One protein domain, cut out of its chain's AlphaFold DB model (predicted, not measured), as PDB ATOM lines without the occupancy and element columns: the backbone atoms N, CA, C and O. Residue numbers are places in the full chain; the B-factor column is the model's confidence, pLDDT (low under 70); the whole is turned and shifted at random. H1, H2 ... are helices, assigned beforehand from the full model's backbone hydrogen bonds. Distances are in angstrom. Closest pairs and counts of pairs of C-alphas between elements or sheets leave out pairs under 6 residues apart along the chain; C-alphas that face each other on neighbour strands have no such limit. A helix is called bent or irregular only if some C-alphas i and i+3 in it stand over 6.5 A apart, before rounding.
ATOM      1  N   ALA A   4      24.501 -30.967   6.305       87.88
ATOM      2  CA  ALA A   4      24.495 -30.886   4.846       87.88
ATOM      3  C   ALA A   4      24.103 -29.484   4.348       87.88
ATOM      4  O   ALA A   4      24.733 -28.967   3.428       87.88
ATOM      5  N   GLU A   5      23.126 -28.838   4.989       90.19
ATOM      6  CA  GLU A   5      22.752 -27.444   4.709       90.19
ATOM      7  C   GLU A   5      23.889 -26.473   5.056       90.19
ATOM      8  O   GLU A   5      24.200 -25.576   4.274       90.19
ATOM      9  N   VAL A   6      24.566 -26.682   6.190       89.31
ATOM     10  CA  VAL A   6      25.745 -25.885   6.583       89.31
ATOM     11  C   VAL A   6      26.887 -26.079   5.584       89.31
ATOM     12  O   VAL A   6      27.504 -25.118   5.143       89.31
ATOM     13  N   ALA A   7      27.156 -27.316   5.167       90.31
ATOM     14  CA  ALA A   7      28.199 -27.592   4.185       90.31
ATOM     15  C   ALA A   7      27.895 -26.907   2.838       90.31
ATOM     16  O   ALA A   7      28.761 -26.240   2.278       90.31
ATOM     17  N   LYS A   8      26.641 -26.988   2.369       90.81
ATOM     18  CA  LYS A   8      26.192 -26.368   1.114       90.81
ATOM     19  C   LYS A   8      26.258 -24.839   1.152       90.81
ATOM     20  O   LYS A   8      26.700 -24.239   0.179       90.81
ATOM     21  N   THR A   9      25.851 -24.215   2.257       92.88
ATOM     22  CA  THR A   9      25.896 -22.748   2.423       92.88
ATOM     23  C   THR A   9      27.321 -22.205   2.472       92.88
ATOM     24  O   THR A   9      27.584 -21.140   1.926       92.88
ATOM     25  N   VAL A  10      28.253 -22.953   3.066       89.44
ATOM     26  CA  VAL A  10      29.676 -22.580   3.144       89.44
ATOM     27  C   VAL A  10      30.456 -23.008   1.884       89.44
ATOM     28  O   VAL A  10      31.629 -22.680   1.738       89.44
ATOM     29  N   GLY A  11      29.828 -23.730   0.948       92.19
ATOM     30  CA  GLY A  11      30.480 -24.212  -0.275       92.19
ATOM     31  C   GLY A  11      31.507 -25.326  -0.035       92.19
ATOM     32  O   GLY A  11      32.447 -25.486  -0.809       92.19
ATOM     33  N   LEU A  12      31.354 -26.097   1.045       93.00
ATOM     34  CA  LEU A  12      32.252 -27.186   1.435       93.00
ATOM     35  C   LEU A  12      31.560 -28.546   1.309       93.00
ATOM     36  O   LEU A  12      30.341 -28.666   1.406       93.00
ATOM     37  N   SER A  13      32.346 -29.615   1.171       93.94
ATOM     38  CA  SER A  13      31.822 -30.973   1.338       93.94
ATOM     39  C   SER A  13      31.634 -31.309   2.824       93.94
ATOM     40  O   SER A  13      32.353 -30.811   3.698       93.94
ATOM     41  N   THR A  14      30.686 -32.194   3.136       92.56
ATOM     42  CA  THR A  14      30.412 -32.647   4.512       92.56
ATOM     43  C   THR A  14      31.631 -33.230   5.251       92.56
ATOM     44  O   THR A  14      31.805 -32.884   6.427       92.56
ATOM     45  N   PRO A  15      32.526 -34.052   4.650       94.38
ATOM     46  CA  PRO A  15      33.732 -34.497   5.349       94.38
ATOM     47  C   PRO A  15      34.712 -33.348   5.617       94.38
ATOM     48  O   PRO A  15      35.368 -33.343   6.661       94.38
ATOM     49  N   THR A  16      34.796 -32.354   4.729       94.88
ATOM     50  CA  THR A  16      35.662 -31.180   4.914       94.88
ATOM     51  C   THR A  16      35.146 -30.275   6.028       94.88
ATOM     52  O   THR A  16      35.932 -29.872   6.885       94.88
ATOM     53  N   LEU A  17      33.831 -30.044   6.101       93.94
ATOM     54  CA  LEU A  17      33.203 -29.314   7.207       93.94
ATOM     55  C   LEU A  17      33.512 -29.979   8.558       93.94
ATOM     56  O   LEU A  17      33.886 -29.303   9.513       93.94
ATOM     57  N   ARG A  18      33.424 -31.315   8.628       92.69
ATOM     58  CA  ARG A  18      33.732 -32.068   9.853       92.69
ATOM     59  C   ARG A  18      35.193 -31.896  10.278       92.69
ATOM     60  O   ARG A  18      35.462 -31.646  11.450       92.69
ATOM     61  N   LYS A  19      36.136 -31.999   9.333       94.94
ATOM     62  CA  LYS A  19      37.567 -31.764   9.600       94.94
ATOM     63  C   LYS A  19      37.816 -30.340  10.100       94.94
ATOM     64  O   LYS A  19      38.527 -30.157  11.086       94.94
ATOM     65  N   HIS A  20      37.205 -29.348   9.454       92.50
ATOM     66  CA  HIS A  20      37.334 -27.947   9.843       92.50
ATOM     67  C   HIS A  20      36.756 -27.682  11.239       92.50
ATOM     68  O   HIS A  20      37.398 -27.032  12.059       92.50
ATOM     69  N   TYR A  21      35.601 -28.265  11.561       93.56
ATOM     70  CA  TYR A  21      35.003 -28.160  12.889       93.56
ATOM     71  C   TYR A  21      35.929 -28.694  13.991       93.56
ATOM     72  O   TYR A  21      36.169 -28.008  14.984       93.56
ATOM     73  N   PHE A  22      36.525 -29.876  13.802       94.19
ATOM     74  CA  PHE A  22      37.489 -30.411  14.772       94.19
ATOM     75  C   PHE A  22      38.740 -29.541  14.904       94.19
ATOM     76  O   PHE A  22      39.270 -29.378  16.004       94.19
ATOM     77  N   HIS A  23      39.193 -28.942  13.803       94.81
ATOM     78  CA  HIS A  23      40.282 -27.977  13.843       94.81
ATOM     79  C   HIS A  23      39.923 -26.749  14.696       94.81
ATOM     80  O   HIS A  23      40.709 -26.360  15.562       94.81
ATOM     81  N   LEU A  24      38.723 -26.187  14.519       93.81
ATOM     82  CA  LEU A  24      38.236 -25.053  15.309       93.81
ATOM     83  C   LEU A  24      38.073 -25.396  16.790       93.81
ATOM     84  O   LEU A  24      38.436 -24.586  17.641       93.81
ATOM     85  N   LEU A  25      37.583 -26.594  17.119       94.19
ATOM     86  CA  LEU A  25      37.501 -27.043  18.510       94.19
ATOM     87  C   LEU A  25      38.881 -27.071  19.170       94.19
ATOM     88  O   LEU A  25      39.059 -26.501  20.247       94.19
ATOM     89  N   LYS A  26      39.881 -27.635  18.486       92.94
ATOM     90  CA  LYS A  26      41.262 -27.653  18.979       92.94
ATOM     91  C   LYS A  26      41.822 -26.238  19.159       92.94
ATOM     92  O   LYS A  26      42.460 -25.944  20.168       92.94
ATOM     93  N   GLN A  27      41.570 -25.337  18.211       94.62
ATOM     94  CA  GLN A  27      41.988 -23.937  18.333       94.62
ATOM     95  C   GLN A  27      41.295 -23.225  19.501       94.62
ATOM     96  O   GLN A  27      41.948 -22.495  20.250       94.62
ATOM     97  N   ARG A  28      39.992 -23.458  19.693       94.56
ATOM     98  CA  ARG A  28      39.210 -22.897  20.799       94.56
ATOM     99  C   ARG A  28      39.801 -23.296  22.142       94.56
ATOM    100  O   ARG A  28      39.950 -22.434  23.000       94.56
ATOM    101  N   GLU A  29      40.168 -24.560  22.325       92.88
ATOM    102  CA  GLU A  29      40.788 -25.036  23.567       92.88
ATOM    103  C   GLU A  29      42.119 -24.336  23.857       92.88
ATOM    104  O   GLU A  29      42.354 -23.886  24.982       92.88
ATOM    105  N   VAL A  30      42.964 -24.159  22.838       93.69
ATOM    106  CA  VAL A  30      44.230 -23.423  22.971       93.69
ATOM    107  C   VAL A  30      43.979 -21.962  23.352       93.69
ATOM    108  O   VAL A  30      44.606 -21.448  24.280       93.69
ATOM    109  N   MET A  31      43.041 -21.288  22.682       93.81
ATOM    110  CA  MET A  31      42.711 -19.887  22.973       93.81
ATOM    111  C   MET A  31      42.091 -19.715  24.360       93.81
ATOM    112  O   MET A  31      42.459 -18.798  25.092       93.81
ATOM    113  N   LEU A  32      41.208 -20.627  24.762       95.19
ATOM    114  CA  LEU A  32      40.594 -20.642  26.086       95.19
ATOM    115  C   LEU A  32      41.660 -20.852  27.171       95.19
ATOM    116  O   LEU A  32      41.649 -20.164  28.191       95.19
ATOM    117  N   THR A  33      42.631 -21.732  26.928       93.00
ATOM    118  CA  THR A  33      43.769 -21.947  27.835       93.00
ATOM    119  C   THR A  33      44.614 -20.681  27.982       93.00
ATOM    120  O   THR A  33      44.934 -20.282  29.102       93.00
ATOM    121  N   ARG A  34      44.908 -19.987  26.875       94.44
ATOM    122  CA  ARG A  34      45.623 -18.698  26.894       94.44
ATOM    123  C   ARG A  34      44.854 -17.622  27.660       94.44
ATOM    124  O   ARG A  34      45.449 -16.915  28.470       94.44
ATOM    125  N   LEU A  35      43.543 -17.516  27.437       95.88
ATOM    126  CA  LEU A  35      42.680 -16.562  28.133       95.88
ATOM    127  C   LEU A  35      42.659 -16.831  29.642       95.88
ATOM    128  O   LEU A  35      42.896 -15.917  30.427       95.88
ATOM    129  N   LYS A  36      42.452 -18.090  30.047       92.31
ATOM    130  CA  LYS A  36      42.527 -18.502  31.457       92.31
ATOM    131  C   LYS A  36      43.882 -18.153  32.070       92.31
ATOM    132  O   LYS A  36      43.917 -17.660  33.190       92.31
ATOM    133  N   GLY A  37      44.978 -18.371  31.340       92.00
ATOM    134  CA  GLY A  37      46.320 -17.978  31.771       92.00
ATOM    135  C   GLY A  37      46.427 -16.479  32.057       92.00
ATOM    136  O   GLY A  37      46.810 -16.098  33.158       92.00
ATOM    137  N   ARG A  38      46.009 -15.633  31.105       93.94
ATOM    138  CA  ARG A  38      46.048 -14.165  31.249       93.94
ATOM    139  C   ARG A  38      45.183 -13.645  32.397       93.94
ATOM    140  O   ARG A  38      45.605 -12.758  33.134       93.94
ATOM    141  N   LEU A  39      43.983 -14.200  32.567       92.31
ATOM    142  CA  LEU A  39      43.099 -13.814  33.669       92.31
ATOM    143  C   LEU A  39      43.719 -14.162  35.024       92.31
ATOM    144  O   LEU A  39      43.678 -13.354  35.945       92.31
ATOM    145  N   ARG A  40      44.360 -15.329  35.131       88.69
ATOM    146  CA  ARG A  40      45.046 -15.750  36.359       88.69
ATOM    147  C   ARG A  40      46.252 -14.876  36.678       88.69
ATOM    148  O   ARG A  40      46.419 -14.489  37.828       88.69
ATOM    149  N   THR A  41      47.073 -14.529  35.685       92.25
ATOM    150  CA  THR A  41      48.205 -13.613  35.911       92.25
ATOM    151  C   THR A  41      47.725 -12.249  36.396       92.25
ATOM    152  O   THR A  41      48.291 -11.716  37.347       92.25
ATOM    153  N   ALA A  42      46.642 -11.723  35.813       92.19
ATOM    154  CA  ALA A  42      46.043 -10.470  36.263       92.19
ATOM    155  C   ALA A  42      45.476 -10.584  37.689       92.19
ATOM    156  O   ALA A  42      45.702  -9.701  38.509       92.19
ATOM    157  N   GLN A  43      44.810 -11.694  38.021       90.75
ATOM    158  CA  GLN A  43      44.293 -11.945  39.370       90.75
ATOM    159  C   GLN A  43      45.415 -11.995  40.420       90.75
ATOM    160  O   GLN A  43      45.268 -11.427  41.500       90.75
ATOM    161  N   ILE A  44      46.549 -12.633  40.113       91.31
ATOM    162  CA  ILE A  44      47.712 -12.670  41.014       91.31
ATOM    163  C   ILE A  44      48.289 -11.263  41.197       91.31
ATOM    164  O   ILE A  44      48.537 -10.854  42.327       91.31
ATOM    165  N   GLN A  45      48.449 -10.501  40.111       93.75
ATOM    166  CA  GLN A  45      48.918  -9.113  40.180       93.75
ATOM    167  C   GLN A  45      47.991  -8.239  41.035       93.75
ATOM    168  O   GLN A  45      48.470  -7.481  41.872       93.75
ATOM    169  N   GLN A  46      46.672  -8.387  40.891       92.44
ATOM    170  CA  GLN A  46      45.691  -7.693  41.732       92.44
ATOM    171  C   GLN A  46      45.764  -8.123  43.203       92.44
ATOM    172  O   GLN A  46      45.602  -7.292  44.093       92.44
ATOM    173  N   GLY A  47      46.027  -9.406  43.468       91.69
ATOM    174  CA  GLY A  47      46.260  -9.909  44.821       91.69
ATOM    175  C   GLY A  47      47.490  -9.274  45.470       91.69
ATOM    176  O   GLY A  47      47.410  -8.807  46.602       91.69
ATOM    177  N   LEU A  48      48.598  -9.184  44.728       90.94
ATOM    178  CA  LEU A  48      49.827  -8.516  45.177       90.94
ATOM    179  C   LEU A  48      49.639  -7.005  45.368       90.94
ATOM    180  O   LEU A  48      50.246  -6.424  46.261       90.94
ATOM    181  N   ALA A  49      48.763  -6.383  44.578       93.00
ATOM    182  CA  ALA A  49      48.382  -4.980  44.730       93.00
ATOM    183  C   ALA A  49      47.453  -4.713  45.935       93.00
ATOM    184  O   ALA A  49      47.020  -3.579  46.126       93.00
ATOM    185  N   GLY A  50      47.137  -5.731  46.747       90.31
ATOM    186  CA  GLY A  50      46.401  -5.580  48.006       90.31
ATOM    187  C   GLY A  50      44.954  -6.079  47.986       90.31
ATOM    188  O   GLY A  50      44.251  -5.954  48.986       90.31
ATOM    189  N   SER A  51      44.482  -6.681  46.889       90.50
ATOM    190  CA  SER A  51      43.151  -7.297  46.864       90.50
ATOM    191  C   SER A  51      43.160  -8.664  47.556       90.50
ATOM    192  O   SER A  51      43.490  -9.690  46.955       90.50
ATOM    193  N   ALA A  52      42.746  -8.695  48.826       88.50
ATOM    194  CA  ALA A  52      42.687  -9.920  49.628       88.50
ATOM    195  C   ALA A  52      41.819 -11.017  48.980       88.50
ATOM    196  O   ALA A  52      42.202 -12.184  48.968       88.50
ATOM    197  N   ALA A  53      40.687 -10.647  48.367       88.06
ATOM    198  CA  ALA A  53      39.804 -11.595  47.684       88.06
ATOM    199  C   ALA A  53      40.475 -12.243  46.459       88.06
ATOM    200  O   ALA A  53      40.360 -13.456  46.251       88.06
ATOM    201  N   ALA A  54      41.213 -11.457  45.668       87.06
ATOM    202  CA  ALA A  54      41.961 -11.969  44.523       87.06
ATOM    203  C   ALA A  54      43.083 -12.918  44.972       87.06
ATOM    204  O   ALA A  54      43.256 -13.981  44.368       87.06
ATOM    205  N   LEU A  55      43.770 -12.576  46.069       88.06
ATOM    206  CA  LEU A  55      44.825 -13.384  46.683       88.06
ATOM    207  C   LEU A  55      44.277 -14.714  47.221       88.06
ATOM    208  O   LEU A  55      44.792 -15.771  46.863       88.06
ATOM    209  N   SER A  56      43.188 -14.703  47.997       90.12
ATOM    210  CA  SER A  56      42.545 -15.935  48.476       90.12
ATOM    211  C   SER A  56      42.072 -16.825  47.324       90.12
ATOM    212  O   SER A  56      42.209 -18.047  47.387       90.12
ATOM    213  N   GLY A  57      41.540 -16.231  46.252       88.62
ATOM    214  CA  GLY A  57      41.187 -16.965  45.039       88.62
ATOM    215  C   GLY A  57      42.403 -17.597  44.354       88.62
ATOM    216  O   GLY A  57      42.330 -18.745  43.921       88.62
ATOM    217  N   ALA A  58      43.534 -16.889  44.295       88.06
ATOM    218  CA  ALA A  58      44.775 -17.405  43.724       88.06
ATOM    219  C   ALA A  58      45.372 -18.555  44.560       88.06
ATOM    220  O   ALA A  58      45.804 -19.553  43.985       88.06
ATOM    221  N   LEU A  59      45.332 -18.461  45.894       89.19
ATOM    222  CA  LEU A  59      45.801 -19.523  46.795       89.19
ATOM    223  C   LEU A  59      44.979 -20.809  46.648       89.19
ATOM    224  O   LEU A  59      45.552 -21.868  46.416       89.19
ATOM    225  N   LYS A  60      43.642 -20.712  46.637       92.25
ATOM    226  CA  LYS A  60      42.760 -21.875  46.403       92.25
ATOM    227  C   LYS A  60      43.072 -22.590  45.086       92.25
ATOM    228  O   LYS A  60      42.978 -23.811  44.985       92.25
ATOM    229  N   MET A  61      43.442 -21.828  44.059       86.81
ATOM    230  CA  MET A  61      43.835 -22.395  42.772       86.81
ATOM    231  C   MET A  61      45.192 -23.101  42.851       86.81
ATOM    232  O   MET A  61      45.342 -24.167  42.255       86.81
ATOM    233  N   LEU A  62      46.161 -22.559  43.592       86.44
ATOM    234  CA  LEU A  62      47.443 -23.225  43.829       86.44
ATOM    235  C   LEU A  62      47.235 -24.578  44.525       86.44
ATOM    236  O   LEU A  62      47.785 -25.588  44.078       86.44
ATOM    237  N   ASP A  63      46.361 -24.608  45.531       92.69
ATOM    238  CA  ASP A  63      45.990 -25.833  46.243       92.69
ATOM    239  C   ASP A  63      45.354 -26.860  45.296       92.69
ATOM    240  O   ASP A  63      45.734 -28.032  45.306       92.69
ATOM    241  N   SER A  64      44.455 -26.427  44.400       91.88
ATOM    242  CA  SER A  64      43.851 -27.327  43.404       91.88
ATOM    243  C   SER A  64      44.873 -27.924  42.432       91.88
ATOM    244  O   SER A  64      44.803 -29.111  42.125       91.88
ATOM    245  N   VAL A  65      45.863 -27.142  41.988       88.31
ATOM    246  CA  VAL A  65      46.912 -27.626  41.076       88.31
ATOM    247  C   VAL A  65      47.822 -28.624  41.790       88.31
ATOM    248  O   VAL A  65      48.210 -29.636  41.202       88.31
ATOM    249  N   SER A  66      48.134 -28.369  43.062       90.25
ATOM    250  CA  SER A  66      48.875 -29.306  43.908       90.25
ATOM    251  C   SER A  66      48.111 -30.627  44.070       90.25
ATOM    252  O   SER A  66      48.668 -31.700  43.825       90.25
ATOM    253  N   ALA A  67      46.810 -30.561  44.367       91.12
ATOM    254  CA  ALA A  67      45.950 -31.738  44.488       91.12
ATOM    255  C   ALA A  67      45.835 -32.526  43.169       91.12
ATOM    256  O   ALA A  67      45.946 -33.754  43.166       91.12
ATOM    257  N   GLU A  68      45.674 -31.842  42.031       91.25
ATOM    258  CA  GLU A  68      45.666 -32.475  40.707       91.25
ATOM    259  C   GLU A  68      46.986 -33.192  40.405       91.25
ATOM    260  O   GLU A  68      46.975 -34.302  39.866       91.25
ATOM    261  N   LYS A  69      48.124 -32.580  40.757       91.69
ATOM    262  CA  LYS A  69      49.445 -33.189  40.583       91.69
ATOM    263  C   LYS A  69      49.565 -34.474  41.398       91.69
ATOM    264  O   LYS A  69      49.912 -35.506  40.835       91.69
ATOM    265  N   VAL A  70      49.202 -34.437  42.682       91.12
ATOM    266  CA  VAL A  70      49.220 -35.626  43.549       91.12
ATOM    267  C   VAL A  70      48.318 -36.728  42.991       91.12
ATOM    268  O   VAL A  70      48.731 -37.885  42.931       91.12
ATOM    269  N   ASN A  71      47.121 -36.387  42.510       91.00
ATOM    270  CA  ASN A  71      46.213 -37.363  41.908       91.00
ATOM    271  C   ASN A  71      46.814 -37.998  40.638       91.00
ATOM    272  O   ASN A  71      46.780 -39.218  40.479       91.00
ATOM    273  N   ARG A  72      47.445 -37.207  39.759       90.00
ATOM    274  CA  ARG A  72      48.165 -37.733  38.581       90.00
ATOM    275  C   ARG A  72      49.338 -38.633  38.972       90.00
ATOM    276  O   ARG A  72      49.529 -39.690  38.367       90.00
ATOM    277  N   ASP A  73      50.092 -38.264  40.000       87.88
ATOM    278  CA  ASP A  73      51.206 -39.066  40.511       87.88
ATOM    279  C   ASP A  73      50.705 -40.398  41.102       87.88
ATOM    280  O   ASP A  73      51.312 -41.447  40.896       87.88
ATOM    281  N   MET A  74      49.552 -40.400  41.776       86.88
ATOM    282  CA  MET A  74      48.911 -41.629  42.255       86.88
ATOM    283  C   MET A  74      48.398 -42.506  41.108       86.88
ATOM    284  O   MET A  74      48.612 -43.718  41.126       86.88
ATOM    285  N   GLN A  75      47.761 -41.916  40.095       86.88
ATOM    286  CA  GLN A  75      47.262 -42.648  38.927       86.88
ATOM    287  C   GLN A  75      48.398 -43.264  38.107       86.88
ATOM    288  O   GLN A  75      48.303 -44.422  37.712       86.88
ATOM    289  N   SER A  76      49.494 -42.535  37.892       82.75
ATOM    290  CA  SER A  76      50.670 -43.062  37.189       82.75
ATOM    291  C   SER A  76      51.338 -44.208  37.957       82.75
ATOM    292  O   SER A  76      51.703 -45.221  37.360       82.75
ATOM    293  N   LYS A  77      51.418 -44.116  39.291       78.81
ATOM    294  CA  LYS A  77      51.868 -45.226  40.148       78.81
ATOM    295  C   LYS A  77      50.920 -46.427  40.093       78.81
ATOM    296  O   LYS A  77      51.387 -47.562  40.106       78.81
ATOM    297  N   ALA A  78      49.610 -46.200  40.020       74.06
ATOM    298  CA  ALA A  78      48.620 -47.267  39.890       74.06
ATOM    299  C   ALA A  78      48.672 -47.950  38.512       74.06
ATOM    300  O   ALA A  78      48.574 -49.172  38.443       74.06
ATOM    301  N   ALA A  79      48.877 -47.185  37.436       72.75
ATOM    302  CA  ALA A  79      49.009 -47.699  36.072       72.75
ATOM    303  C   ALA A  79      50.293 -48.521  35.871       72.75
ATOM    304  O   ALA A  79      50.295 -49.481  35.107       72.75
TER     305      ALA A  79
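Overview. This is residues 4 to 79 of the 130 residues of an uncharacterized protein of Rhizobium sp. BK327 (UniProt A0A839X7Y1). Two long helices, H2 and H3, meet near their ends and make an open V, and a short helix, H1, makes a corner at the far end of the longer arm, H2. The arms have nothing between them: residues 21 to 39 of H2 and residues 62 to 79 of H3 stand free. The printed part has 76 residues with three named helices, in the order H1, H2, H3 along the chain, and no named strand; the class is all helix. The whole is extended, with a radius of gyration of the C-alphas of 20.3 A, and its outline is flat, spanning 54 by 40 by 14 A.

Arrangement. The longest helix is H2, residues 14 to 48. It touches H3, residues 52 to 79, with 15 pairs of C-alphas within 8 A. H2 touches H3 with residues 40 to 48 alone, and H3 touches H2 with residues 53 to 58 alone; the closest C-alphas of the two helices are those of Gly 47 and Leu 55, 4.2 A apart. The lines of H2 and H3 stand at a steep tilt of 52 degrees, opposite ways, and their centres are 20.8 A apart. H1, residues 4 to 10, and H2 touch only at the corner by their link, and only just, with 3 pairs of C-alphas within 8 A. H2 touches H1 with residues 14 to 17 alone; the closest C-alphas are those of Ala 7 and Thr 14, 5.5 A apart. H1 and H2 run the same way at a steep tilt of 69.8 degrees, only just short of about perpendicular. H1 and H3 are apart. In H1, H2 and H3 every O i to N i+4 pair is within hydrogen-bond range.

Along the chain. H2 has 35 residues and measures 51.1 A from C-alpha 14 at (30.412, -32.647, 4.512) to C-alpha 48 at (49.827, -8.516, 45.177). H3 has 28 residues and measures 40.6 A from its first to its last C-alpha; it ends at C-alpha 79, at (49.009, -47.699, 36.072). H1 has 7 residues and begins at C-alpha 4, at (24.495, -30.886, 4.846). No helix is bent or irregular.

Size, cuts and confidence. The two C-alphas farthest apart are those of Lys 8 and Gly 50, at 55.1 A. The C-alphas of Ala 4 and Ala 79, the first and last printed residues, are 43.1 A apart. The printed part runs from residue 4 to 79 with no cut. The links from H1 to H2 and from H2 to H3 are tight, with 3 residues each. The mean pLDDT of the printed part is 90.8, and no printed residue is under 70.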